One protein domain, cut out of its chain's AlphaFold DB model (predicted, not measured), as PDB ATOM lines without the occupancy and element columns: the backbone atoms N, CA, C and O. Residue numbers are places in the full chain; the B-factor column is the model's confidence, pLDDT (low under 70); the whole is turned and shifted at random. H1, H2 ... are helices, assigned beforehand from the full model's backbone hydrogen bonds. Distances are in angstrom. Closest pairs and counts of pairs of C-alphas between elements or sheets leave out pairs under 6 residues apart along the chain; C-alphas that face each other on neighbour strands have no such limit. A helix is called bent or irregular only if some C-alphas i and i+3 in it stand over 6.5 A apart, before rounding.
ATOM      1  N   LEU A 423      23.123  24.415  47.352       80.88
ATOM      2  CA  LEU A 423      21.975  23.944  46.578       80.88
ATOM      3  C   LEU A 423      21.776  22.429  46.738       80.88
ATOM      4  O   LEU A 423      20.656  22.006  47.010       80.88
ATOM      5  N   ASP A 424      22.840  21.625  46.662       82.44
ATOM      6  CA  ASP A 424      22.772  20.168  46.867       82.44
ATOM      7  C   ASP A 424      22.382  19.799  48.300       82.44
ATOM      8  O   ASP A 424      21.585  18.880  48.505       82.44
ATOM      9  N   ARG A 425      22.903  20.529  49.302       82.25
ATOM     10  CA  ARG A 425      22.501  20.366  50.713       82.25
ATOM     11  C   ARG A 425      20.994  20.625  50.864       82.25
ATOM     12  O   ARG A 425      20.288  19.779  51.405       82.25
ATOM     13  N   MET A 426      20.487  21.735  50.313       86.31
ATOM     14  CA  MET A 426      19.050  22.052  50.323       86.31
ATOM     15  C   MET A 426      18.216  21.002  49.575       86.31
ATOM     16  O   MET A 426      17.191  20.562  50.088       86.31
ATOM     17  N   LEU A 427      18.640  20.588  48.380       87.56
ATOM     18  CA  LEU A 427      17.915  19.626  47.548       87.56
ATOM     19  C   LEU A 427      17.853  18.248  48.222       87.56
ATOM     20  O   LEU A 427      16.793  17.627  48.224       87.56
ATOM     21  N   THR A 428      18.935  17.814  48.879       88.12
ATOM     22  CA  THR A 428      18.958  16.577  49.679       88.12
ATOM     23  C   THR A 428      17.912  16.628  50.797       88.12
ATOM     24  O   THR A 428      17.072  15.736  50.867       88.12
ATOM     25  N   SER A 429      17.871  17.699  51.602       86.44
ATOM     26  CA  SER A 429      16.861  17.845  52.666       86.44
ATOM     27  C   SER A 429      15.426  17.988  52.138       86.44
ATOM     28  O   SER A 429      14.484  17.537  52.784       86.44
ATOM     29  N   MET A 430      15.225  18.574  50.953       89.56
ATOM     30  CA  MET A 430      13.899  18.627  50.316       89.56
ATOM     31  C   MET A 430      13.431  17.239  49.849       89.56
ATOM     32  O   MET A 430      12.248  16.929  49.965       89.56
ATOM     33  N   LEU A 431      14.343  16.390  49.359       87.88
ATOM     34  CA  LEU A 431      14.039  14.992  49.032       87.88
ATOM     35  C   LEU A 431      13.829  14.133  50.290       87.88
ATOM     36  O   LEU A 431      13.013  13.222  50.254       87.88
ATOM     37  N   GLU A 432      14.525  14.419  51.391       88.19
ATOM     38  CA  GLU A 432      14.347  13.754  52.693       88.19
ATOM     39  C   GLU A 432      12.945  14.028  53.263       88.19
ATOM     40  O   GLU A 432      12.196  13.099  53.554       88.19
ATOM     41  N   VAL A 433      12.529  15.301  53.295       89.62
ATOM     42  CA  VAL A 433      11.168  15.702  53.697       89.62
ATOM     43  C   VAL A 433      10.099  15.135  52.752       89.62
ATOM     44  O   VAL A 433       9.015  14.765  53.208       89.62
ATOM     45  N   LEU A 434      10.385  15.036  51.448       87.38
ATOM     46  CA  LEU A 434       9.485  14.398  50.482       87.38
ATOM     47  C   LEU A 434       9.332  12.894  50.751       87.38
ATOM     48  O   LEU A 434       8.213  12.394  50.703       87.38
ATOM     49  N   ASP A 435      10.423  12.190  51.048       85.25
ATOM     50  CA  ASP A 435      10.429  10.750  51.328       85.25
ATOM     51  C   ASP A 435       9.635  10.432  52.602       85.25
ATOM     52  O   ASP A 435       8.668   9.673  52.551       85.25
ATOM     53  N   SER A 436       9.928  11.128  53.710       84.31
ATOM     54  CA  SER A 436       9.152  11.012  54.955       84.31
ATOM     55  C   SER A 436       7.676  11.381  54.760       84.31
ATOM     56  O   SER A 436       6.793  10.764  55.354       84.31
ATOM     57  N   GLY A 437       7.379  12.375  53.914       82.75
ATOM     58  CA  GLY A 437       6.006  12.738  53.562       82.75
ATOM     59  C   GLY A 437       5.276  11.641  52.779       82.75
ATOM     60  O   GLY A 437       4.101  11.384  53.036       82.75
ATOM     61  N   LEU A 438       5.964  10.969  51.853       82.56
ATOM     62  CA  LEU A 438       5.420   9.855  51.072       82.56
ATOM     63  C   LEU A 438       5.235   8.593  51.921       82.56
ATOM     64  O   LEU A 438       4.205   7.932  51.789       82.56
ATOM     65  N   GLU A 439       6.170   8.293  52.826       81.50
ATOM     66  CA  GLU A 439       6.058   7.193  53.787       81.50
ATOM     67  C   GLU A 439       4.837   7.391  54.704       81.50
ATOM     68  O   GLU A 439       3.961   6.524  54.762       81.50
ATOM     69  N   LEU A 440       4.700   8.574  55.321       79.31
ATOM     70  CA  LEU A 440       3.548   8.927  56.163       79.31
ATOM     71  C   LEU A 440       2.210   8.851  55.414       79.31
ATOM     72  O   LEU A 440       1.217   8.389  55.978       79.31
ATOM     73  N   LEU A 441       2.172   9.278  54.147       72.75
ATOM     74  CA  LEU A 441       0.975   9.154  53.313       72.75
ATOM     75  C   LEU A 441       0.667   7.686  52.990       72.75
ATOM     76  O   LEU A 441      -0.496   7.301  53.079       72.75
ATOM     77  N   SER A 442       1.678   6.856  52.708       63.88
ATOM     78  CA  SER A 442       1.505   5.422  52.420       63.88
ATOM     79  C   SER A 442       1.032   4.593  53.624       63.88
ATOM     80  O   SER A 442       0.332   3.600  53.442       63.88
ATOM     81  N   GLY A 443       1.360   5.017  54.851       58.62
ATOM     82  CA  GLY A 443       0.840   4.423  56.090       58.62
ATOM     83  C   GLY A 443      -0.607   4.825  56.416       58.62
ATOM     84  O   GLY A 443      -1.222   4.254  57.317       58.62
ATOM     85  N   SER A 444      -1.166   5.797  55.691       55.72
ATOM     86  CA  SER A 444      -2.570   6.196  55.778       55.72
ATOM     87  C   SER A 444      -3.378   5.573  54.635       55.72
ATOM     88  O   SER A 444      -2.890   5.461  53.516       55.72
ATOM     89  N   ASN A 445      -4.645   5.215  54.868       49.22
ATOM     90  CA  ASN A 445      -5.530   4.682  53.817       49.22
ATOM     91  C   ASN A 445      -6.060   5.783  52.862       49.22
ATOM     92  O   ASN A 445      -7.249   5.818  52.541       49.22
ATOM     93  N   MET A 446      -5.193   6.704  52.436       56.72
ATOM     94  CA  MET A 446      -5.427   7.596  51.303       56.72
ATOM     95  C   MET A 446      -4.578   7.139  50.118       56.72
ATOM     96  O   MET A 446      -3.355   7.249  50.154       56.72
ATOM     97  N   ASP A 447      -5.231   6.699  49.041       60.72
ATOM     98  CA  ASP A 447      -4.555   6.500  47.759       60.72
ATOM     99  C   ASP A 447      -3.877   7.806  47.316       60.72
ATOM    100  O   ASP A 447      -4.524   8.842  47.128       60.72
ATOM    101  N   LEU A 448      -2.555   7.754  47.149       68.06
ATOM    102  CA  LEU A 448      -1.764   8.880  46.664       68.06
ATOM    103  C   LEU A 448      -2.179   9.212  45.222       68.06
ATOM    104  O   LEU A 448      -2.190   8.317  44.374       68.06
ATOM    105  N   ASP A 449      -2.466  10.487  44.920       77.56
ATOM    106  CA  ASP A 449      -2.870  10.920  43.571       77.56
ATOM    107  C   ASP A 449      -1.897  10.356  42.511       77.56
ATOM    108  O   ASP A 449      -0.698  10.670  42.554       77.56
ATOM    109  N   PRO A 450      -2.372   9.543  41.543       75.56
ATOM    110  CA  PRO A 450      -1.510   8.942  40.532       75.56
ATOM    111  C   PRO A 450      -0.762   9.989  39.694       75.56
ATOM    112  O   PRO A 450       0.326   9.697  39.195       75.56
ATOM    113  N   GLN A 451      -1.269  11.223  39.566       77.31
ATOM    114  CA  GLN A 451      -0.522  12.302  38.918       77.31
ATOM    115  C   GLN A 451       0.660  12.790  39.761       77.31
ATOM    116  O   GLN A 451       1.720  13.074  39.200       77.31
ATOM    117  N   LEU A 452       0.505  12.893  41.084       78.31
ATOM    118  CA  LEU A 452       1.594  13.250  41.995       78.31
ATOM    119  C   LEU A 452       2.636  12.127  42.049       78.31
ATOM    120  O   LEU A 452       3.817  12.381  41.822       78.31
ATOM    121  N   ARG A 453       2.181  10.878  42.218       81.56
ATOM    122  CA  ARG A 453       3.005   9.660  42.165       81.56
ATOM    123  C   ARG A 453       3.900   9.634  40.923       81.56
ATOM    124  O   ARG A 453       5.116   9.493  41.040       81.56
ATOM    125  N   ASN A 454       3.318   9.832  39.739       83.50
ATOM    126  CA  ASN A 454       4.058   9.813  38.476       83.50
ATOM    127  C   ASN A 454       5.046  10.988  38.339       83.50
ATOM    128  O   ASN A 454       6.126  10.801  37.780       83.50
ATOM    129  N   LYS A 455       4.728  12.174  38.880       84.50
ATOM    130  CA  LYS A 455       5.661  13.317  38.920       84.50
ATOM    131  C   LYS A 455       6.862  13.035  39.824       84.50
ATOM    132  O   LYS A 455       7.987  13.285  39.404       84.50
ATOM    133  N   CYS A 456       6.651  12.476  41.016       83.50
ATOM    134  CA  CYS A 456       7.742  12.114  41.925       83.50
ATOM    135  C   CYS A 456       8.639  11.016  41.329       83.50
ATOM    136  O   CYS A 456       9.858  11.168  41.337       83.50
ATOM    137  N   ILE A 457       8.055   9.976  40.715       85.38
ATOM    138  CA  ILE A 457       8.814   8.937  39.990       85.38
ATOM    139  C   ILE A 457       9.664   9.560  38.867       85.38
ATOM    140  O   ILE A 457      10.850   9.244  38.751       85.38
ATOM    141  N   ALA A 458       9.097  10.468  38.064       85.69
ATOM    142  CA  ALA A 458       9.829  11.140  36.988       85.69
ATOM    143  C   ALA A 458      10.982  12.014  37.516       85.69
ATOM    144  O   ALA A 458      12.090  11.935  36.990       85.69
ATOM    145  N   LEU A 459      10.754  12.797  38.577       85.50
ATOM    146  CA  LEU A 459      11.776  13.648  39.197       85.50
ATOM    147  C   LEU A 459      12.937  12.829  39.777       85.50
ATOM    148  O   LEU A 459      14.089  13.100  39.441       85.50
ATOM    149  N   SER A 460      12.656  11.787  40.568       85.00
ATOM    150  CA  SER A 460      13.704  10.901  41.092       85.00
ATOM    151  C   SER A 460      14.462  10.179  39.977       85.00
ATOM    152  O   SER A 460      15.676  10.015  40.071       85.00
ATOM    153  N   THR A 461      13.784   9.803  38.888       86.69
ATOM    154  CA  THR A 461      14.442   9.206  37.715       86.69
ATOM    155  C   THR A 461      15.403  10.201  37.058       86.69
ATOM    156  O   THR A 461      16.556   9.856  36.818       86.69
ATOM    157  N   ILE A 462      14.991  11.454  36.835       86.69
ATOM    158  CA  ILE A 462      15.852  12.507  36.263       86.69
ATOM    159  C   ILE A 462      17.092  12.759  37.142       86.69
ATOM    160  O   ILE A 462      18.201  12.857  36.620       86.69
ATOM    161  N   LEU A 463      16.931  12.793  38.470       84.94
ATOM    162  CA  LEU A 463      18.029  12.995  39.428       84.94
ATOM    163  C   LEU A 463      19.004  11.804  39.529       84.94
ATOM    164  O   LEU A 463      20.141  11.984  39.956       84.94
ATOM    165  N   ILE A 464      18.582  10.600  39.129       84.69
ATOM    166  CA  ILE A 464      19.441   9.404  39.033       84.69
ATOM    167  C   ILE A 464      20.122   9.309  37.654       84.69
ATOM    168  O   ILE A 464      21.227   8.781  37.548       84.69
ATOM    169  N   LEU A 465      19.481   9.810  36.591       84.50
ATOM    170  CA  LEU A 465      20.019   9.788  35.224       84.50
ATOM    171  C   LEU A 465      21.038  10.901  34.940       84.50
ATOM    172  O   LEU A 465      21.875  10.738  34.047       84.50
ATOM    173  N   ASN A 466      20.986  12.009  35.679       81.12
ATOM    174  CA  ASN A 466      21.908  13.142  35.560       81.12
ATOM    175  C   ASN A 466      23.117  13.017  36.513       81.12
ATOM    176  O   ASN A 466      23.050  12.284  37.500       81.12
ATOM    177  N   PRO A 467      24.239  13.718  36.248       72.81
ATOM    178  CA  PRO A 467      25.416  13.725  37.124       72.81
ATOM    179  C   PRO A 467      25.192  14.566  38.400       72.81
ATOM    180  O   PRO A 467      25.824  15.595  38.605       72.81
ATOM    181  N   CYS A 468      24.282  14.132  39.274       76.31
ATOM    182  CA  CYS A 468      24.062  14.737  40.592       76.31
ATOM    183  C   CYS A 468      25.023  14.149  41.653       76.31
ATOM    184  O   CYS A 468      25.425  12.987  41.517       76.31
ATOM    185  N   PRO A 469      25.364  14.872  42.739       76.62
ATOM    186  CA  PRO A 469      26.198  14.336  43.819       76.62
ATOM    187  C   PRO A 469      25.598  13.104  44.514       76.62
ATOM    188  O   PRO A 469      24.379  12.934  44.585       76.62
ATOM    189  N   ASN A 470      26.455  12.252  45.091       79.38
ATOM    190  CA  ASN A 470      26.030  11.003  45.743       79.38
ATOM    191  C   ASN A 470      24.935  11.171  46.827       79.38
ATOM    192  O   ASN A 470      24.035  10.333  46.841       79.38
ATOM    193  N   PRO A 471      24.923  12.212  47.694       79.88
ATOM    194  CA  PRO A 471      23.822  12.430  48.641       79.88
ATOM    195  C   PRO A 471      22.465  12.633  47.951       79.88
ATOM    196  O   PRO A 471      21.493  11.966  48.299       79.88
ATOM    197  N   VAL A 472      22.429  13.472  46.909       83.75
ATOM    198  CA  VAL A 472      21.231  13.737  46.095       83.75
ATOM    199  C   VAL A 472      20.758  12.465  45.392       83.75
ATOM    200  O   VAL A 472      19.582  12.115  45.484       83.75
ATOM    201  N   GLN A 473      21.668  11.732  44.739       83.69
ATOM    202  CA  GLN A 473      21.320  10.460  44.101       83.69
ATOM    203  C   GLN A 473      20.796   9.435  45.109       83.69
ATOM    204  O   GLN A 473      19.869   8.695  44.795       83.69
ATOM    205  N   ASN A 474      21.379   9.359  46.307       84.81
ATOM    206  CA  ASN A 474      20.950   8.407  47.325       84.81
ATOM    207  C   ASN A 474      19.552   8.739  47.846       84.81
ATOM    208  O   ASN A 474      18.712   7.846  47.866       84.81
ATOM    209  N   GLN A 475      19.244  10.003  48.146       83.62
ATOM    210  CA  GLN A 475      17.893  10.349  48.589       83.62
ATOM    211  C   GLN A 475      16.853  10.233  47.456       83.62
ATOM    212  O   GLN A 475      15.719   9.820  47.697       83.62
ATOM    213  N   ALA A 476      17.240  10.468  46.195       86.25
ATOM    214  CA  ALA A 476      16.391  10.175  45.036       86.25
ATOM    215  C   ALA A 476      16.113   8.663  44.864       86.25
ATOM    216  O   ALA A 476      14.993   8.291  44.499       86.25
ATOM    217  N   LYS A 477      17.093   7.789  45.162       86.69
ATOM    218  CA  LYS A 477      16.907   6.323  45.218       86.69
ATOM    219  C   LYS A 477      15.912   5.929  46.313       86.69
ATOM    220  O   LYS A 477      15.055   5.096  46.034       86.69
ATOM    221  N   CYS A 478      15.996   6.529  47.506       84.88
ATOM    222  CA  CYS A 478      15.064   6.270  48.611       84.88
ATOM    223  C   CYS A 478      13.622   6.621  48.211       84.88
ATOM    224  O   CYS A 478      12.792   5.719  48.135       84.88
ATOM    225  N   VAL A 479      13.371   7.858  47.758       84.50
ATOM    226  CA  VAL A 479      12.051   8.297  47.251       84.50
ATOM    227  C   VAL A 479      11.503   7.351  46.171       84.50
ATOM    228  O   VAL A 479      10.319   7.013  46.169       84.50
ATOM    229  N   LEU A 480      12.350   6.888  45.243       85.00
ATOM    230  CA  LEU A 480      11.938   5.959  44.186       85.00
ATOM    231  C   LEU A 480      11.630   4.542  44.715       85.00
ATOM    232  O   LEU A 480      10.753   3.871  44.169       85.00
ATOM    233  N   ALA A 481      12.305   4.092  45.774       84.69
ATOM    234  CA  ALA A 481      12.010   2.834  46.456       84.69
ATOM    235  C   ALA A 481      10.696   2.920  47.254       84.69
ATOM    236  O   ALA A 481       9.827   2.071  47.053       84.69
ATOM    237  N   THR A 482      10.504   3.977  48.053       83.56
ATOM    238  CA  THR A 482       9.268   4.279  48.803       83.56
ATOM    239  C   THR A 482       8.051   4.318  47.877       83.56
ATOM    240  O   THR A 482       7.014   3.721  48.161       83.56
ATOM    241  N   LEU A 483       8.185   4.935  46.696       81.75
ATOM    242  CA  LEU A 483       7.119   4.961  45.692       81.75
ATOM    243  C   LEU A 483       6.847   3.583  45.070       81.75
ATOM    244  O   LEU A 483       5.686   3.263  44.804       81.75
ATOM    245  N   LEU A 484       7.865   2.765  44.794       79.56
ATOM    246  CA  LEU A 484       7.687   1.482  44.097       79.56
ATOM    247  C   LEU A 484       7.363   0.295  45.022       79.56
ATOM    248  O   LEU A 484       6.848  -0.706  44.524       79.56
ATOM    249  N   GLY A 485       7.610   0.404  46.333       71.19
ATOM    250  CA  GLY A 485       7.152  -0.501  47.403       71.19
ATOM    251  C   GLY A 485       7.767  -1.911  47.428       71.19
ATOM    252  O   GLY A 485       7.946  -2.491  48.492       71.19
ATOM    253  N   ASN A 486       8.135  -2.466  46.273       79.25
ATOM    254  CA  ASN A 486       8.793  -3.764  46.131       79.25
ATOM    255  C   ASN A 486      10.229  -3.577  45.618       79.25
ATOM    256  O   ASN A 486      10.443  -3.028  44.533       79.25
ATOM    257  N   ARG A 487      11.210  -4.116  46.358       80.25
ATOM    258  CA  ARG A 487      12.644  -4.096  46.012       80.25
ATOM    259  C   ARG A 487      12.939  -4.637  44.606       80.25
ATOM    260  O   ARG A 487      13.783  -4.078  43.907       80.25
ATOM    261  N   GLN A 488      12.240  -5.684  44.163       80.88
ATOM    262  CA  GLN A 488      12.408  -6.242  42.815       80.88
ATOM    263  C   GLN A 488      11.892  -5.276  41.739       80.88
ATOM    264  O   GLN A 488      12.623  -4.962  40.799       80.88
ATOM    265  N   SER A 489      10.674  -4.746  41.905       80.00
ATOM    266  CA  SER A 489      10.081  -3.761  40.989       80.00
ATOM    267  C   SER A 489      10.926  -2.489  40.888       80.00
ATOM    268  O   SER A 489      11.131  -1.977  39.789       80.00
ATOM    269  N   TYR A 490      11.467  -2.017  42.016       86.06
ATOM    270  CA  TYR A 490      12.409  -0.900  42.073       86.06
ATOM    271  C   TYR A 490      13.665  -1.159  41.230       86.06
ATOM    272  O   TYR A 490      14.009  -0.335  40.383       86.06
ATOM    273  N   HIS A 491      14.332  -2.307  41.403       85.44
ATOM    274  CA  HIS A 491      15.534  -2.623  40.628       85.44
ATOM    275  C   HIS A 491      15.251  -2.776  39.129       85.44
ATOM    276  O   HIS A 491      15.982  -2.199  38.328       85.44
ATOM    277  N   ILE A 492      14.177  -3.475  38.742       86.81
ATOM    278  CA  ILE A 492      13.801  -3.653  37.329       86.81
ATOM    279  C   ILE A 492      13.490  -2.298  36.677       86.81
ATOM    280  O   ILE A 492      13.989  -2.009  35.588       86.81
ATOM    281  N   TYR A 493      12.720  -1.434  37.350       87.38
ATOM    282  CA  TYR A 493      12.411  -0.090  36.857       87.38
ATOM    283  C   TYR A 493      13.675   0.773  36.717       87.38
ATOM    284  O   TYR A 493      13.899   1.366  35.661       87.38
ATOM    285  N   LYS A 494      14.528   0.800  37.755       87.56
ATOM    286  CA  LYS A 494      15.788   1.560  37.767       87.56
ATOM    287  C   LYS A 494      16.710   1.123  36.627       87.56
ATOM    288  O   LYS A 494      17.181   1.969  35.869       87.56
ATOM    289  N   ASP A 495      16.944  -0.181  36.492       88.38
ATOM    290  CA  ASP A 495      17.830  -0.739  35.469       88.38
ATOM    291  C   ASP A 495      17.289  -0.446  34.059       88.38
ATOM    292  O   ASP A 495      18.045  -0.006  33.194       88.38
ATOM    293  N   THR A 496      15.975  -0.583  33.842       88.06
ATOM    294  CA  THR A 496      15.331  -0.282  32.549       88.06
ATOM    295  C   THR A 496      15.481   1.192  32.166       88.06
ATOM    296  O   THR A 496      15.843   1.496  31.029       88.06
ATOM    297  N   MET A 497      15.251   2.122  33.101       86.75
ATOM    298  CA  MET A 497      15.369   3.560  32.824       86.75
ATOM    299  C   MET A 497      16.819   3.998  32.591       86.75
ATOM    300  O   MET A 497      17.066   4.805  31.692       86.75
ATOM    301  N   ILE A 498      17.785   3.442  33.335       87.69
ATOM    302  CA  ILE A 498      19.214   3.695  33.098       87.69
ATOM    303  C   ILE A 498      19.632   3.152  31.728       87.69
ATOM    304  O   ILE A 498      20.212   3.899  30.946       87.69
ATOM    305  N   LEU A 499      19.313   1.896  31.398       88.00
ATOM    306  CA  LEU A 499      19.736   1.282  30.133       88.00
ATOM    307  C   LEU A 499      19.097   1.948  28.913       88.00
ATOM    308  O   LEU A 499      19.789   2.161  27.919       88.00
ATOM    309  N   LYS A 500      17.826   2.358  29.006       89.12
ATOM    310  CA  LYS A 500      17.192   3.178  27.969       89.12
ATOM    311  C   LYS A 500      17.936   4.504  27.781       89.12
ATOM    312  O   LYS A 500      18.342   4.822  26.670       89.12
ATOM    313  N   SER A 501      18.138   5.253  28.866       88.25
ATOM    314  CA  SER A 501      18.819   6.553  28.828       88.25
ATOM    315  C   SER A 501      20.244   6.441  28.275       88.25
ATOM    316  O   SER A 501      20.676   7.292  27.499       88.25
ATOM    317  N   VAL A 502      20.950   5.354  28.608       88.31
ATOM    318  CA  VAL A 502      22.266   5.024  28.049       88.31
ATOM    319  C   VAL A 502      22.183   4.751  26.546       88.31
ATOM    320  O   VAL A 502      22.978   5.299  25.791       88.31
ATOM    321  N   PHE A 503      21.233   3.933  26.090       88.62
ATOM    322  CA  PHE A 503      21.070   3.594  24.672       88.62
ATOM    323  C   PHE A 503      20.695   4.806  23.808       88.62
ATOM    324  O   PHE A 503      21.235   4.959  22.712       88.62
ATOM    325  N   ASP A 504      19.818   5.675  24.312       88.12
ATOM    326  CA  ASP A 504      19.415   6.905  23.628       88.12
ATOM    327  C   ASP A 504      20.620   7.868  23.493       88.12
ATOM    328  O   ASP A 504      20.941   8.288  22.381       88.12
ATOM    329  N   GLN A 505      21.395   8.097  24.566       87.50
ATOM    330  CA  GLN A 505      22.629   8.909  24.512       87.50
ATOM    331  C   GLN A 505      23.732   8.286  23.631       87.50
ATOM    332  O   GLN A 505      24.415   9.001  22.903       87.50
ATOM    333  N   LEU A 506      23.919   6.959  23.640       86.88
ATOM    334  CA  LEU A 506      24.909   6.301  22.771       86.88
ATOM    335  C   LEU A 506      24.553   6.417  21.280       86.88
ATOM    336  O   LEU A 506      25.457   6.483  20.447       86.88
ATOM    337  N   LYS A 507      23.261   6.479  20.933       87.19
ATOM    338  CA  LYS A 507      22.813   6.781  19.563       87.19
ATOM    339  C   LYS A 507      23.102   8.224  19.172       87.19
ATOM    340  O   LYS A 507      23.583   8.449  18.066       87.19
ATOM    341  N   GLU A 508      22.833   9.178  20.063       86.88
ATOM    342  CA  GLU A 508      23.166  10.589  19.836       86.88
ATOM    343  C   GLU A 508      24.674  10.761  19.599       86.88
ATOM    344  O   GLU A 508      25.064  11.386  18.616       86.88
ATOM    345  N   LEU A 509      25.526  10.114  20.406       83.25
ATOM    346  CA  LEU A 509      26.984  10.156  20.242       83.25
ATOM    347  C   LEU A 509      27.494   9.477  18.958       83.25
ATOM    348  O   LEU A 509      28.459   9.954  18.362       83.25
ATOM    349  N   ASP A 510      26.880   8.380  18.501       83.31
ATOM    350  CA  ASP A 510      27.289   7.723  17.248       83.31
ATOM    351  C   ASP A 510      26.810   8.464  15.986       83.31
ATOM    352  O   ASP A 510      27.434   8.316  14.931       83.31
ATOM    353  N   ALA A 511      25.764   9.291  16.107       83.94
ATOM    354  CA  ALA A 511      25.249  10.163  15.050       83.94
ATOM    355  C   ALA A 511      26.072  11.451  14.835       83.94
ATOM    356  O   ALA A 511      25.864  12.145  13.841       83.94
ATOM    357  N   ILE A 512      27.015  11.778  15.730       81.69
ATOM    358  CA  ILE A 512      27.930  12.914  15.559       81.69
ATOM    359  C   ILE A 512      28.982  12.569  14.490       81.69
ATOM    360  O   ILE A 512      29.790  11.654  14.662       81.69
ATOM    361  N   GLU A 513      28.999  13.334  13.395       65.19
ATOM    362  CA  GLU A 513      29.937  13.139  12.276       65.19
ATOM    363  C   GLU A 513      31.394  13.473  12.651       65.19
ATOM    364  O   GLU A 513      32.323  12.794  12.210       65.19
ATOM    365  N   SER A 514      31.612  14.494  13.489       69.38
ATOM    366  CA  SER A 514      32.948  14.887  13.953       69.38
ATOM    367  C   SER A 514      33.318  14.186  15.258       69.38
ATOM    368  O   SER A 514      32.881  14.556  16.348       69.38
ATOM    369  N   VAL A 515      34.204  13.195  15.165       67.81
ATOM    370  CA  VAL A 515      34.687  12.439  16.334       67.81
ATOM    371  C   VAL A 515      35.455  13.333  17.331       67.81
ATOM    372  O   VAL A 515      35.519  13.017  18.514       67.81
ATOM    373  N   GLN A 516      35.965  14.496  16.900       64.06
ATOM    374  CA  GLN A 516      36.621  15.472  17.787       64.06
ATOM    375  C   GLN A 516      35.652  16.274  18.675       64.06
ATOM    376  O   GLN A 516      36.111  16.921  19.614       64.06
ATOM    377  N   THR A 517      34.343  16.257  18.396       70.25
ATOM    378  CA  THR A 517      33.313  16.948  19.202       70.25
ATOM    379  C   THR A 517      32.505  16.001  20.095       70.25
ATOM    380  O   THR A 517      31.503  16.413  20.671       70.25
ATOM    381  N   ILE A 518      32.910  14.732  20.204       78.62
ATOM    382  CA  ILE A 518      32.304  13.766  21.128       78.62
ATOM    383  C   ILE A 518      32.810  14.050  22.547       78.62
ATOM    384  O   ILE A 518      34.017  14.087  22.779       78.62
ATOM    385  N   ASP A 519      31.887  14.216  23.496       77.38
ATOM    386  CA  ASP A 519      32.206  14.402  24.914       77.38
ATOM    387  C   ASP A 519      32.798  13.101  25.516       77.38
ATOM    388  O   ASP A 519      32.110  12.069  25.573       77.38
ATOM    389  N   PRO A 520      34.066  13.121  25.979       77.44
ATOM    390  CA  PRO A 520      34.749  11.937  26.492       77.44
ATOM    391  C   PRO A 520      34.309  11.556  27.912       77.44
ATOM    392  O   PRO A 520      34.500  10.416  28.341       77.44
ATOM    393  N   GLU A 521      33.737  12.493  28.666       77.12
ATOM    394  CA  GLU A 521      33.244  12.270  30.020       77.12
ATOM    395  C   GLU A 521      31.815  11.764  30.018       77.12
ATOM    396  O   GLU A 521      31.501  10.847  30.776       77.12
ATOM    397  N   LEU A 522      30.974  12.270  29.115       82.19
ATOM    398  CA  LEU A 522      29.667  11.683  28.855       82.19
ATOM    399  C   LEU A 522      29.821  10.211  28.459       82.19
ATOM    400  O   LEU A 522      29.162   9.354  29.046       82.19
ATOM    401  N   PHE A 523      30.757   9.889  27.558       86.44
ATOM    402  CA  PHE A 523      31.058   8.500  27.207       86.44
ATOM    403  C   PHE A 523      31.538   7.666  28.412       86.44
ATOM    404  O   PHE A 523      30.988   6.596  28.687       86.44
ATOM    405  N   TYR A 524      32.503   8.168  29.188       84.31
ATOM    406  CA  TYR A 524      33.004   7.498  30.397       84.31
ATOM    407  C   TYR A 524      31.900   7.260  31.448       84.31
ATOM    408  O   TYR A 524      31.806   6.182  32.041       84.31
ATOM    409  N   ARG A 525      30.992   8.227  31.625       83.94
ATOM    410  CA  ARG A 525      29.823   8.149  32.511       83.94
ATOM    411  C   ARG A 525      28.833   7.070  32.060       83.94
ATOM    412  O   ARG A 525      28.343   6.314  32.897       83.94
ATOM    413  N   LEU A 526      28.572   6.959  30.756       86.56
ATOM    414  CA  LEU A 526      27.723   5.912  30.167       86.56
ATOM    415  C   LEU A 526      28.324   4.509  30.371       86.56
ATOM    416  O   LEU A 526      27.602   3.564  30.708       86.56
ATOM    417  N   VAL A 527      29.651   4.384  30.261       86.50
ATOM    418  CA  VAL A 527      30.388   3.155  30.593       86.50
ATOM    419  C   VAL A 527      30.254   2.815  32.087       86.50
ATOM    420  O   VAL A 527      29.897   1.685  32.418       86.50
ATOM    421  N   ILE A 528      30.441   3.770  33.006       84.94
ATOM    422  CA  ILE A 528      30.263   3.538  34.457       84.94
ATOM    423  C   ILE A 528      28.822   3.126  34.800       84.94
ATOM    424  O   ILE A 528      28.623   2.177  35.564       84.94
ATOM    425  N   LEU A 529      27.816   3.794  34.226       85.19
ATOM    426  CA  LEU A 529      26.401   3.462  34.426       85.19
ATOM    427  C   LEU A 529      26.112   2.016  34.010       85.19
ATOM    428  O   LEU A 529      25.579   1.242  34.807       85.19
ATOM    429  N   THR A 530      26.548   1.624  32.809       86.50
ATOM    430  CA  THR A 530      26.386   0.256  32.289       86.50
ATOM    431  C   THR A 530      27.113  -0.769  33.169       86.50
ATOM    432  O   THR A 530      26.538  -1.798  33.528       86.50
ATOM    433  N   ARG A 531      28.345  -0.461  33.606       85.44
ATOM    434  CA  ARG A 531      29.137  -1.302  34.520       85.44
ATOM    435  C   ARG A 531      28.449  -1.524  35.867       85.44
ATOM    436  O   ARG A 531      28.517  -2.630  36.399       85.44
ATOM    437  N   SER A 532      27.791  -0.505  36.425       83.75
ATOM    438  CA  SER A 532      27.112  -0.633  37.725       83.75
ATOM    439  C   SER A 532      26.020  -1.711  37.695       83.75
ATOM    440  O   SER A 532      25.926  -2.526  38.612       83.75
ATOM    441  N   ILE A 533      25.264  -1.795  36.595       84.12
ATOM    442  CA  ILE A 533      24.241  -2.826  36.387       84.12
ATOM    443  C   ILE A 533      24.899  -4.174  36.058       84.12
ATOM    444  O   ILE A 533      24.492  -5.194  36.609       84.12
ATOM    445  N   ALA A 534      25.951  -4.182  35.230       82.12
ATOM    446  CA  ALA A 534      26.708  -5.387  34.878       82.12
ATOM    447  C   ALA A 534      27.247  -6.141  36.108       82.12
ATOM    448  O   ALA A 534      27.119  -7.363  36.186       82.12
ATOM    449  N   LEU A 535      27.808  -5.414  37.083       80.50
ATOM    450  CA  LEU A 535      28.362  -5.988  38.313       80.50
ATOM    451  C   LEU A 535      27.296  -6.383  39.342       80.50
ATOM    452  O   LEU A 535      27.462  -7.393  40.024       80.50
ATOM    453  N   ALA A 536      26.223  -5.598  39.473       79.12
ATOM    454  CA  ALA A 536      25.181  -5.857  40.465       79.12
ATOM    455  C   ALA A 536      24.198  -6.954  40.021       79.12
ATOM    456  O   ALA A 536      23.805  -7.801  40.824       79.12
ATOM    457  N   ARG A 537      23.759  -6.917  38.755       81.56
ATOM    458  CA  ARG A 537      22.655  -7.721  38.202       81.56
ATOM    459  C   ARG A 537      22.889  -8.045  36.714       81.56
ATOM    460  O   ARG A 537      22.085  -7.674  35.860       81.56
ATOM    461  N   SER A 538      23.953  -8.786  36.397       78.81
ATOM    462  CA  SER A 538      24.292  -9.237  35.028       78.81
ATOM    463  C   SER A 538      23.108  -9.836  34.246       78.81
ATOM    464  O   SER A 538      22.850  -9.442  33.110       78.81
ATOM    465  N   ASN A 539      22.323 -10.713  34.881       77.25
ATOM    466  CA  ASN A 539      21.131 -11.324  34.278       77.25
ATOM    467  C   ASN A 539      20.035 -10.289  33.922       77.25
ATOM    468  O   ASN A 539      19.303 -10.479  32.954       77.25
ATOM    469  N   SER A 540      19.926  -9.189  34.685       79.62
ATOM    470  CA  SER A 540      18.994  -8.074  34.424       79.62
ATOM    471  C   SER A 540      19.426  -7.297  33.178       79.62
ATOM    472  O   SER A 540      18.626  -7.099  32.265       79.62
ATOM    473  N   LEU A 541      20.721  -6.951  33.099       82.12
ATOM    474  CA  LEU A 541      21.333  -6.253  31.964       82.12
ATOM    475  C   LEU A 541      21.027  -6.954  30.635       82.12
ATOM    476  O   LEU A 541      20.462  -6.345  29.727       82.12
ATOM    477  N   ALA A 542      21.379  -8.238  30.525       78.50
ATOM    478  CA  ALA A 542      21.215  -8.980  29.280       78.50
ATOM    479  C   ALA A 542      19.740  -9.182  28.905       78.50
ATOM    480  O   ALA A 542      19.389  -9.021  27.736       78.50
ATOM    481  N   LYS A 543      18.874  -9.469  29.889       82.38
ATOM    482  CA  LYS A 543      17.432  -9.626  29.674       82.38
ATOM    483  C   LYS A 543      16.799  -8.337  29.142       82.38
ATOM    484  O   LYS A 543      16.186  -8.369  28.080       82.38
ATOM    485  N   ILE A 544      17.003  -7.206  29.822       82.12
ATOM    486  CA  ILE A 544      16.440  -5.908  29.413       82.12
ATOM    487  C   ILE A 544      16.938  -5.522  28.014       82.12
ATOM    488  O   ILE A 544      16.149  -5.051  27.195       82.12
ATOM    489  N   CYS A 545      18.217  -5.765  27.705       82.19
ATOM    490  CA  CYS A 545      18.754  -5.455  26.380       82.19
ATOM    491  C   CYS A 545      18.171  -6.346  25.271       82.19
ATOM    492  O   CYS A 545      17.940  -5.852  24.171       82.19
ATOM    493  N   ALA A 546      17.908  -7.628  25.548       79.88
ATOM    494  CA  ALA A 546      17.280  -8.543  24.595       79.88
ATOM    495  C   ALA A 546      15.781  -8.255  24.392       79.88
ATOM    496  O   ALA A 546      15.296  -8.314  23.266       79.88
ATOM    497  N   GLU A 547      15.051  -7.901  25.454       82.75
ATOM    498  CA  GLU A 547      13.613  -7.589  25.393       82.75
ATOM    499  C   GLU A 547      13.304  -6.259  24.677       82.75
ATOM    500  O   GLU A 547      12.183  -6.072  24.209       82.75
ATOM    501  N   ASN A 548      14.281  -5.346  24.567       79.12
ATOM    502  CA  ASN A 548      14.100  -4.001  23.996       79.12
ATOM    503  C   ASN A 548      14.997  -3.694  22.770       79.12
ATOM    504  O   ASN A 548      15.032  -2.548  22.324       79.12
ATOM    505  N   ASP A 549      15.732  -4.682  22.239       79.19
ATOM    506  CA  ASP A 549      16.717  -4.533  21.142       79.19
ATOM    507  C   ASP A 549      17.776  -3.427  21.390       79.19
ATOM    508  O   ASP A 549      18.149  -2.626  20.523       79.19
ATOM    509  N   TYR A 550      18.275  -3.357  22.629       82.94
ATOM    510  CA  TYR A 550      19.298  -2.387  23.025       82.94
ATOM    511  C   TYR A 550      20.695  -2.895  22.662       82.94
ATOM    512  O   TYR A 550      21.378  -3.556  23.447       82.94
ATOM    513  N   ASN A 551      21.153  -2.515  21.469       82.81
ATOM    514  CA  ASN A 551      22.481  -2.813  20.924       82.81
ATOM    515  C   ASN A 551      23.610  -1.976  21.580       82.81
ATOM    516  O   ASN A 551      24.457  -1.391  20.908       82.81
ATOM    517  N   ILE A 552      23.615  -1.911  22.918       83.81
ATOM    518  CA  ILE A 552      24.544  -1.114  23.737       83.81
ATOM    519  C   ILE A 552      25.992  -1.598  23.581       83.81
ATOM    520  O   ILE A 552      26.882  -0.770  23.411       83.81
ATOM    521  N   LEU A 553      26.246  -2.912  23.613       81.81
ATOM    522  CA  LEU A 553      27.611  -3.454  23.561       81.81
ATOM    523  C   LEU A 553      28.342  -3.113  22.236       81.81
ATOM    524  O   LEU A 553      29.414  -2.506  22.321       81.81
ATOM    525  N   PRO A 554      27.768  -3.351  21.036       82.06
ATOM    526  CA  PRO A 554      28.392  -2.923  19.781       82.06
ATOM    527  C   PRO A 554      28.596  -1.403  19.681       82.06
ATOM    528  O   PRO A 554      29.629  -0.957  19.182       82.06
ATOM    529  N   LEU A 555      27.654  -0.591  20.186       82.75
ATOM    530  CA  LEU A 555      27.794   0.874  20.212       82.75
ATOM    531  C   LEU A 555      28.947   1.325  21.118       82.75
ATOM    532  O   LEU A 555      29.753   2.157  20.703       82.75
ATOM    533  N   LEU A 556      29.071   0.747  22.319       85.62
ATOM    534  CA  LEU A 556      30.190   1.012  23.226       85.62
ATOM    535  C   LEU A 556      31.529   0.638  22.583       85.62
ATOM    536  O   LEU A 556      32.461   1.438  22.630       85.62
ATOM    537  N   LEU A 557      31.638  -0.524  21.934       81.94
ATOM    538  CA  LEU A 557      32.876  -0.949  21.268       81.94
ATOM    539  C   LEU A 557      33.233  -0.038  20.080       81.94
ATOM    540  O   LEU A 557      34.377   0.408  19.959       81.94
ATOM    541  N   LYS A 558      32.246   0.311  19.245       82.75
ATOM    542  CA  LYS A 558      32.395   1.225  18.100       82.75
ATOM    543  C   LYS A 558      32.864   2.620  18.530       82.75
ATOM    544  O   LYS A 558      33.805   3.154  17.942       82.75
ATOM    545  N   LEU A 559      32.234   3.197  19.555       83.19
ATOM    546  CA  LEU A 559      32.595   4.512  20.097       83.19
ATOM    547  C   LEU A 559      33.948   4.482  20.819       83.19
ATOM    548  O   LEU A 559      34.747   5.394  20.621       83.19
ATOM    549  N   THR A 560      34.262   3.411  21.560       84.12
ATOM    550  CA  THR A 560      35.595   3.228  22.167       84.12
ATOM    551  C   THR A 560      36.691   3.269  21.107       84.12
ATOM    552  O   THR A 560      37.678   3.979  21.283       84.12
ATOM    553  N   LYS A 561      36.508   2.561  19.982       79.50
ATOM    554  CA  LYS A 561      37.478   2.568  18.879       79.50
ATOM    555  C   LYS A 561      37.617   3.962  18.251       79.50
ATOM    556  O   LYS A 561      38.737   4.457  18.165       79.50
ATOM    557  N   LYS A 562      36.497   4.612  17.893       80.75
ATOM    558  CA  LYS A 562      36.465   5.998  17.377       80.75
ATOM    559  C   LYS A 562      37.248   6.970  18.282       80.75
ATOM    560  O   LYS A 562      38.034   7.770  17.791       80.75
ATOM    561  N   LEU A 563      37.040   6.902  19.600       80.69
ATOM    562  CA  LEU A 563      37.699   7.789  20.568       80.69
ATOM    563  C   LEU A 563      39.172   7.428  20.810       80.69
ATOM    564  O   LEU A 563      39.997   8.324  20.996       80.69
ATOM    565  N   TYR A 564      39.528   6.143  20.774       79.88
ATOM    566  CA  TYR A 564      40.920   5.700  20.886       79.88
ATOM    567  C   TYR A 564      41.777   6.204  19.714       79.88
ATOM    568  O   TYR A 564      42.875   6.696  19.942       79.88
ATOM    569  N   GLU A 565      41.241   6.198  18.487       77.62
ATOM    570  CA  GLU A 565      41.908   6.720  17.277       77.62
ATOM    571  C   GLU A 565      42.256   8.225  17.344       77.62
ATOM    572  O   GLU A 565      43.093   8.690  16.574       77.62
ATOM    573  N   ILE A 566      41.650   8.986  18.267       73.56
ATOM    574  CA  ILE A 566      41.904  10.425  18.498       73.56
ATOM    575  C   ILE A 566      42.570  10.692  19.867       73.56
ATOM    576  O   ILE A 566      42.854  11.834  20.225       73.56
ATOM    577  N   THR A 567      42.875   9.647  20.641       73.94
ATOM    578  CA  THR A 567      43.578   9.796  21.925       73.94
ATOM    579  C   THR A 567      45.072  10.059  21.675       73.94
ATOM    580  O   THR A 567      45.717   9.236  21.021       73.94
ATOM    581  N   PRO A 568      45.654  11.173  22.168       65.12
ATOM    582  CA  PRO A 568      47.068  11.476  21.954       65.12
ATOM    583  C   PRO A 568      47.970  10.455  22.663       65.12
ATOM    584  O   PRO A 568      47.658   9.992  23.759       65.12
ATOM    585  N   MET A 569      49.104  10.113  22.043       54.19
ATOM    586  CA  MET A 569      50.047   9.118  22.586       54.19
ATOM    587  C   MET A 569      51.036   9.682  23.620       54.19
ATOM    588  O   MET A 569      51.732   8.906  24.271       54.19
ATOM    589  N   LEU A 570      51.086  11.006  23.794       56.03
ATOM    590  CA  LEU A 570      51.795  11.682  24.883       56.03
ATOM    591  C   LEU A 570      50.791  12.364  25.818       56.03
ATOM    592  O   LEU A 570      49.778  12.905  25.370       56.03
ATOM    593  N   GLU A 571      51.108  12.394  27.114       53.38
ATOM    594  CA  GLU A 571      50.351  13.144  28.122       53.38
ATOM    595  C   GLU A 571      50.716  14.641  28.053       53.38
ATOM    596  O   GLU A 571      51.404  15.199  28.907       53.38
ATOM    597  N   GLU A 572      50.299  15.284  26.961       50.78
ATOM    598  CA  GLU A 572      50.492  16.717  26.718       50.78
ATOM    599  C   GLU A 572      49.758  17.600  27.751       50.78
ATOM    600  O   GLU A 572      48.728  17.180  28.300       50.78
ATOM    601  N   PRO A 573      50.231  18.849  27.993       52.28
ATOM    602  CA  PRO A 573      49.580  19.812  28.887       52.28
ATOM    603  C   PRO A 573      48.133  20.058  28.450       52.28
ATOM    604  O   PRO A 573      47.852  20.772  27.486       52.28
ATOM    605  N   THR A 574      47.210  19.394  29.140       53.81
ATOM    606  CA  THR A 574      45.913  19.076  28.553       53.81
ATOM    607  C   THR A 574      44.957  20.261  28.638       53.81
ATOM    608  O   THR A 574      44.859  20.931  29.668       53.81
ATOM    609  N   SER A 575      44.202  20.491  27.563       58.47
ATOM    610  CA  SER A 575      43.077  21.425  27.589       58.47
ATOM    611  C   SER A 575      42.050  21.023  28.654       58.47
ATOM    612  O   SER A 575      41.868  19.833  28.923       58.47
ATOM    613  N   VAL A 576      41.350  22.015  29.223       61.38
ATOM    614  CA  VAL A 576      40.226  21.814  30.160       61.38
ATOM    615  C   VAL A 576      39.220  20.800  29.605       61.38
ATOM    616  O   VAL A 576      38.740  19.948  30.345       61.38
ATOM    617  N   VAL A 577      38.965  20.843  28.291       63.31
ATOM    618  CA  VAL A 577      38.231  19.798  27.570       63.31
ATOM    619  C   VAL A 577      39.240  18.853  26.914       63.31
ATOM    620  O   VAL A 577      39.936  19.232  25.968       63.31
ATOM    621  N   ARG A 578      39.313  17.607  27.399       64.31
ATOM    622  CA  ARG A 578      40.115  16.539  26.773       64.31
ATOM    623  C   ARG A 578      39.515  16.137  25.415       64.31
ATOM    624  O   ARG A 578      38.306  16.212  25.226       64.31
ATOM    625  N   ARG A 579      40.351  15.658  24.485       67.50
ATOM    626  CA  ARG A 579      39.929  14.967  23.246       67.50
ATOM    627  C   ARG A 579      40.363  13.493  23.330       67.50
ATOM    628  O   ARG A 579      41.367  13.200  23.975       67.50
ATOM    629  N   GLY A 580      39.624  12.575  22.703       72.12
ATOM    630  CA  GLY A 580      39.886  11.126  22.790       72.12
ATOM    631  C   GLY A 580      39.267  10.477  24.036       72.12
ATOM    632  O   GLY A 580      38.157  10.828  24.416       72.12
ATOM    633  N   LEU A 581      39.939   9.517  24.675       73.94
ATOM    634  CA  LEU A 581      39.462   8.861  25.902       73.94
ATOM    635  C   LEU A 581      40.022   9.538  27.165       73.94
ATOM    636  O   LEU A 581      41.231   9.646  27.341       73.94
ATOM    637  N   SER A 582      39.140   9.933  28.089       68.56
ATOM    638  CA  SER A 582      39.500  10.630  29.339       68.56
ATOM    639  C   SER A 582      40.319   9.769  30.313       68.56
ATOM    640  O   SER A 582      41.280  10.268  30.902       68.56
ATOM    641  N   HIS A 583      39.964   8.485  30.440       74.38
ATOM    642  CA  HIS A 583      40.653   7.473  31.251       74.38
ATOM    643  C   HIS A 583      40.774   6.156  30.477       74.38
ATOM    644  O   HIS A 583      39.916   5.282  30.611       74.38
ATOM    645  N   VAL A 584      41.817   6.000  29.657       73.62
ATOM    646  CA  VAL A 584      41.997   4.830  28.771       73.62
ATOM    647  C   VAL A 584      41.904   3.507  29.547       73.62
ATOM    648  O   VAL A 584      41.009   2.704  29.283       73.62
ATOM    649  N   GLU A 585      42.761   3.306  30.553       71.94
ATOM    650  CA  GLU A 585      42.819   2.060  31.334       71.94
ATOM    651  C   GLU A 585      41.504   1.752  32.058       71.94
ATOM    652  O   GLU A 585      40.975   0.644  31.964       71.94
ATOM    653  N   THR A 586      40.941   2.740  32.764       73.81
ATOM    654  CA  THR A 586      39.707   2.559  33.536       73.81
ATOM    655  C   THR A 586      38.516   2.292  32.622       73.81
ATOM    656  O   THR A 586      37.698   1.433  32.939       73.81
ATOM    657  N   THR A 587      38.431   2.965  31.469       79.69
ATOM    658  CA  THR A 587      37.368   2.729  30.478       79.69
ATOM    659  C   THR A 587      37.463   1.315  29.917       79.69
ATOM    660  O   THR A 587      36.460   0.604  29.918       79.69
ATOM    661  N   ILE A 588      38.664   0.859  29.534       78.12
ATOM    662  CA  ILE A 588      38.897  -0.519  29.075       78.12
ATOM    663  C   ILE A 588      38.500  -1.522  30.168       78.12
ATOM    664  O   ILE A 588      37.691  -2.410  29.909       78.12
ATOM    665  N   HIS A 589      38.974  -1.354  31.407       74.06
ATOM    666  CA  HIS A 589      38.610  -2.233  32.525       74.06
ATOM    667  C   HIS A 589      37.092  -2.274  32.783       74.06
ATOM    668  O   HIS A 589      36.530  -3.335  33.056       74.06
ATOM    669  N   CYS A 590      36.401  -1.139  32.648       78.62
ATOM    670  CA  CYS A 590      34.949  -1.088  32.797       78.62
ATOM    671  C   CYS A 590      34.213  -1.803  31.654       78.62
ATOM    672  O   CYS A 590      33.254  -2.529  31.916       78.62
ATOM    673  N   LEU A 591      34.669  -1.640  30.407       80.19
ATOM    674  CA  LEU A 591      34.118  -2.338  29.240       80.19
ATOM    675  C   LEU A 591      34.263  -3.857  29.374       80.19
ATOM    676  O   LEU A 591      33.330  -4.583  29.050       80.19
ATOM    677  N   VAL A 592      35.377  -4.338  29.928       73.81
ATOM    678  CA  VAL A 592      35.604  -5.766  30.214       73.81
ATOM    679  C   VAL A 592      34.573  -6.327  31.191       73.81
ATOM    680  O   VAL A 592      34.007  -7.389  30.938       73.81
ATOM    681  N   GLU A 593      34.296  -5.636  32.298       77.56
ATOM    682  CA  GLU A 593      33.304  -6.112  33.272       77.56
ATOM    683  C   GLU A 593      31.860  -6.044  32.716       77.56
ATOM    684  O   GLU A 593      31.018  -6.853  33.110       77.56
ATOM    685  N   ILE A 594      31.579  -5.169  31.738       81.44
ATOM    686  CA  ILE A 594      30.313  -5.149  30.972       81.44
ATOM    687  C   ILE A 594      30.228  -6.338  30.004       81.44
ATOM    688  O   ILE A 594      29.238  -7.072  30.007       81.44
ATOM    689  N   ILE A 595      31.277  -6.549  29.205       75.19
ATOM    690  CA  ILE A 595      31.444  -7.685  28.288       75.19
ATOM    691  C   ILE A 595      31.226  -9.008  29.032       75.19
ATOM    692  O   ILE A 595      30.469  -9.861  28.573       75.19
ATOM    693  N   TYR A 596      31.822  -9.151  30.220       72.31
ATOM    694  CA  TYR A 596      31.668 -10.328  31.071       72.31
ATOM    695  C   TYR A 596      30.208 -10.609  31.447       72.31
ATOM    696  O   TYR A 596      29.747 -11.744  31.340       72.31
ATOM    697  N   ALA A 597      29.463  -9.578  31.857       76.19
ATOM    698  CA  ALA A 597      28.063  -9.717  32.250       76.19
ATOM    699  C   ALA A 597      27.154 -10.129  31.077       76.19
ATOM    700  O   ALA A 597      26.239 -10.937  31.267       76.19
ATOM    701  N   PHE A 598      27.429  -9.631  29.866       75.31
ATOM    702  CA  PHE A 598      26.761 -10.110  28.654       75.31
ATOM    703  C   PHE A 598      27.146 -11.559  28.331       75.31
ATOM    704  O   PHE A 598      26.256 -12.382  28.137       75.31
ATOM    705  N   ALA A 599      28.436 -11.902  28.351       69.56
ATOM    706  CA  ALA A 599      28.926 -13.242  28.021       69.56
ATOM    707  C   ALA A 599      28.454 -14.336  29.004       69.56
ATOM    708  O   ALA A 599      28.199 -15.465  28.588       69.56
ATOM    709  N   LEU A 600      28.277 -14.011  30.294       68.94
ATOM    710  CA  LEU A 600      27.648 -14.900  31.288       68.94
ATOM    711  C   LEU A 600      26.181 -15.234  30.968       68.94
ATOM    712  O   LEU A 600      25.672 -16.254  31.433       68.94
ATOM    713  N   SER A 601      25.511 -14.364  30.211       68.31
ATOM    714  CA  SER A 601      24.091 -14.478  29.866       68.31
ATOM    715  C   SER A 601      23.875 -15.061  28.465       68.31
ATOM    716  O   SER A 601      22.899 -15.769  28.236       68.31
ATOM    717  N   ASP A 602      24.786 -14.768  27.533       65.12
ATOM    718  CA  ASP A 602      24.750 -15.194  26.135       65.12
ATOM    719  C   ASP A 602      26.178 -15.429  25.615       65.12
ATOM    720  O   ASP A 602      26.922 -14.496  25.301       65.12
ATOM    721  N   ALA A 603      26.555 -16.705  25.499       56.88
ATOM    722  CA  ALA A 603      27.887 -17.113  25.062       56.88
ATOM    723  C   ALA A 603      28.166 -16.845  23.567       56.88
ATOM    724  O   ALA A 603      29.320 -16.950  23.155       56.88
ATOM    725  N   SER A 604      27.160 -16.491  22.752       56.72
ATOM    726  CA  SER A 604      27.382 -16.136  21.339       56.72
ATOM    727  C   SER A 604      28.074 -14.777  21.182       56.72
ATOM    728  O   SER A 604      28.864 -14.579  20.262       56.72
ATOM    729  N   LYS A 605      27.885 -13.864  22.144       55.09
ATOM    730  CA  LYS A 605      28.473 -12.510  22.142       55.09
ATOM    731  C   LYS A 605      29.966 -12.481  22.504       55.09
ATOM    732  O   LYS A 605      30.574 -11.417  22.559       55.09
ATOM    733  N   VAL A 606      30.577 -13.652  22.699       53.69
ATOM    734  CA  VAL A 606      32.022 -13.837  22.919       53.69
ATOM    735  C   VAL A 606      32.835 -13.651  21.623       53.69
ATOM    736  O   VAL A 606      34.056 -13.516  21.680       53.69
ATOM    737  N   GLU A 607      32.205 -13.585  20.445       51.84
ATOM    738  CA  GLU A 607      32.938 -13.366  19.185       51.84
ATOM    739  C   GLU A 607      33.472 -11.930  19.008       51.84
ATOM    740  O   GLU A 607      34.493 -11.748  18.351       51.84
ATOM    741  N   GLU A 608      32.888 -10.917  19.664       52.00
ATOM    742  CA  GLU A 608      33.386  -9.523  19.638       52.00
ATOM    743  C   GLU A 608      34.611  -9.288  20.563       52.00
ATOM    744  O   GLU A 608      35.058  -8.156  20.754       52.00
ATOM    745  N   MET A 609      35.149 -10.344  21.184       51.22
ATOM    746  CA  MET A 609      35.846 -10.257  22.478       51.22
ATOM    747  C   MET A 609      37.369 -10.503  22.444       51.22
ATOM    748  O   MET A 609      38.029 -10.453  23.481       51.22
ATOM    749  N   THR A 610      37.952 -10.806  21.282       44.72
ATOM    750  CA  THR A 610      39.246 -11.517  21.178       44.72
ATOM    751  C   THR A 610      40.519 -10.694  21.422       44.72
ATOM    752  O   THR A 610      41.604 -11.270  21.467       44.72
TER     753      THR A 610
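What this domain is: This is residues 423 to 610 of the 951 residues of an uncharacterized protein of Megaselia scalaris (UniProt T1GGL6). Look first at the long helix H4, which joins two lobes: at one end H1, H3 and H2 lie roughly side by side, and at the other H4 itself, H5, H7 and H8 make a four-helix bundle, with H6 set crosswise on H4 and H8. In the long link from H7 to H8, residues 569 to 576 stick out as a loop. The 188 printed residues hold nine named helices, H1 to H9 in chain order, and no named strand: the class is all helix. The whole is only just compact, close to loose, with a radius of gyration of the C-alphas of 19.1 A, and spans 62 by 42 by 25 A.

Where its parts are: Find C-alpha 487 at (12.644, -4.096, 46.012); from there H4 runs 34.4 A to C-alpha 510 at (27.289, 7.723, 17.248). Before it come H1, residues 423 to 442, 28.2 A; H2, residues 450 to 465, 22.2 A; and H3, residues 470 to 484, 20.7 A. After it look for H5, residues 520 to 536, 24.6 A; H6, residues 538 to 547; H7, residues 552 to 564; H8, residues 584 to 599, 22.3 A; and H9, residues 603 to 608, ending at C-alpha 608 (33.386, -9.523, 19.638). H9 is irregular, but only just: C-alphas 604 and 607 are 6.6 A apart.

How they stand to each other: Start at H4, the hub, touching five helices. H4, H5, H7 and H8 form an up-and-down bundle, each running against the one before it. H4 and H5 are a hairpin at a shallow tilt of 29 degrees, closest at C-alphas 502 and 526, 5.9 A. H5 touches H8 at C-alphas 534 and 597, 5.2 A. H4 touches H7 with residues 502 to 510 alone, closest at C-alphas 503 and 552, 5.9 A. H4 also touches H2, with residues 494 to 501 alone, at a steep tilt of 56 degrees, closest at C-alphas 498 and 465, 6.5 A. H2 and H3 are a hairpin, closest at C-alphas 460 and 476, 4.8 A; H1 touches H3 at C-alphas 435 and 479, 5.0 A. H6 touches H8 at C-alphas 538 and 597, 4.7 A. H8 and H9 only just touch, only at the corner, with 3 pairs of C-alphas within 8 A, the closest 599 and 605, 5.9 A. Every O i to N i+4 pair is within hydrogen-bond range in H1, H2, H3, H4, H6, H7 and H8; H5 has 12 of 13, and H9 has 0 of 2, with 1 of 3 O i to N i+3 pairs.

The domain as a whole: The C-alphas of Asn 445 and Leu 570, the two farthest apart, are 64.6 A apart. The printed part has no cut; its one long link is H7 to H8, 19 residues. Mean pLDDT of the printed part is 77.7; look for values under 70 at residues 442 to 448, 513 to 516, 568 to 579, 582 and 599 to 610.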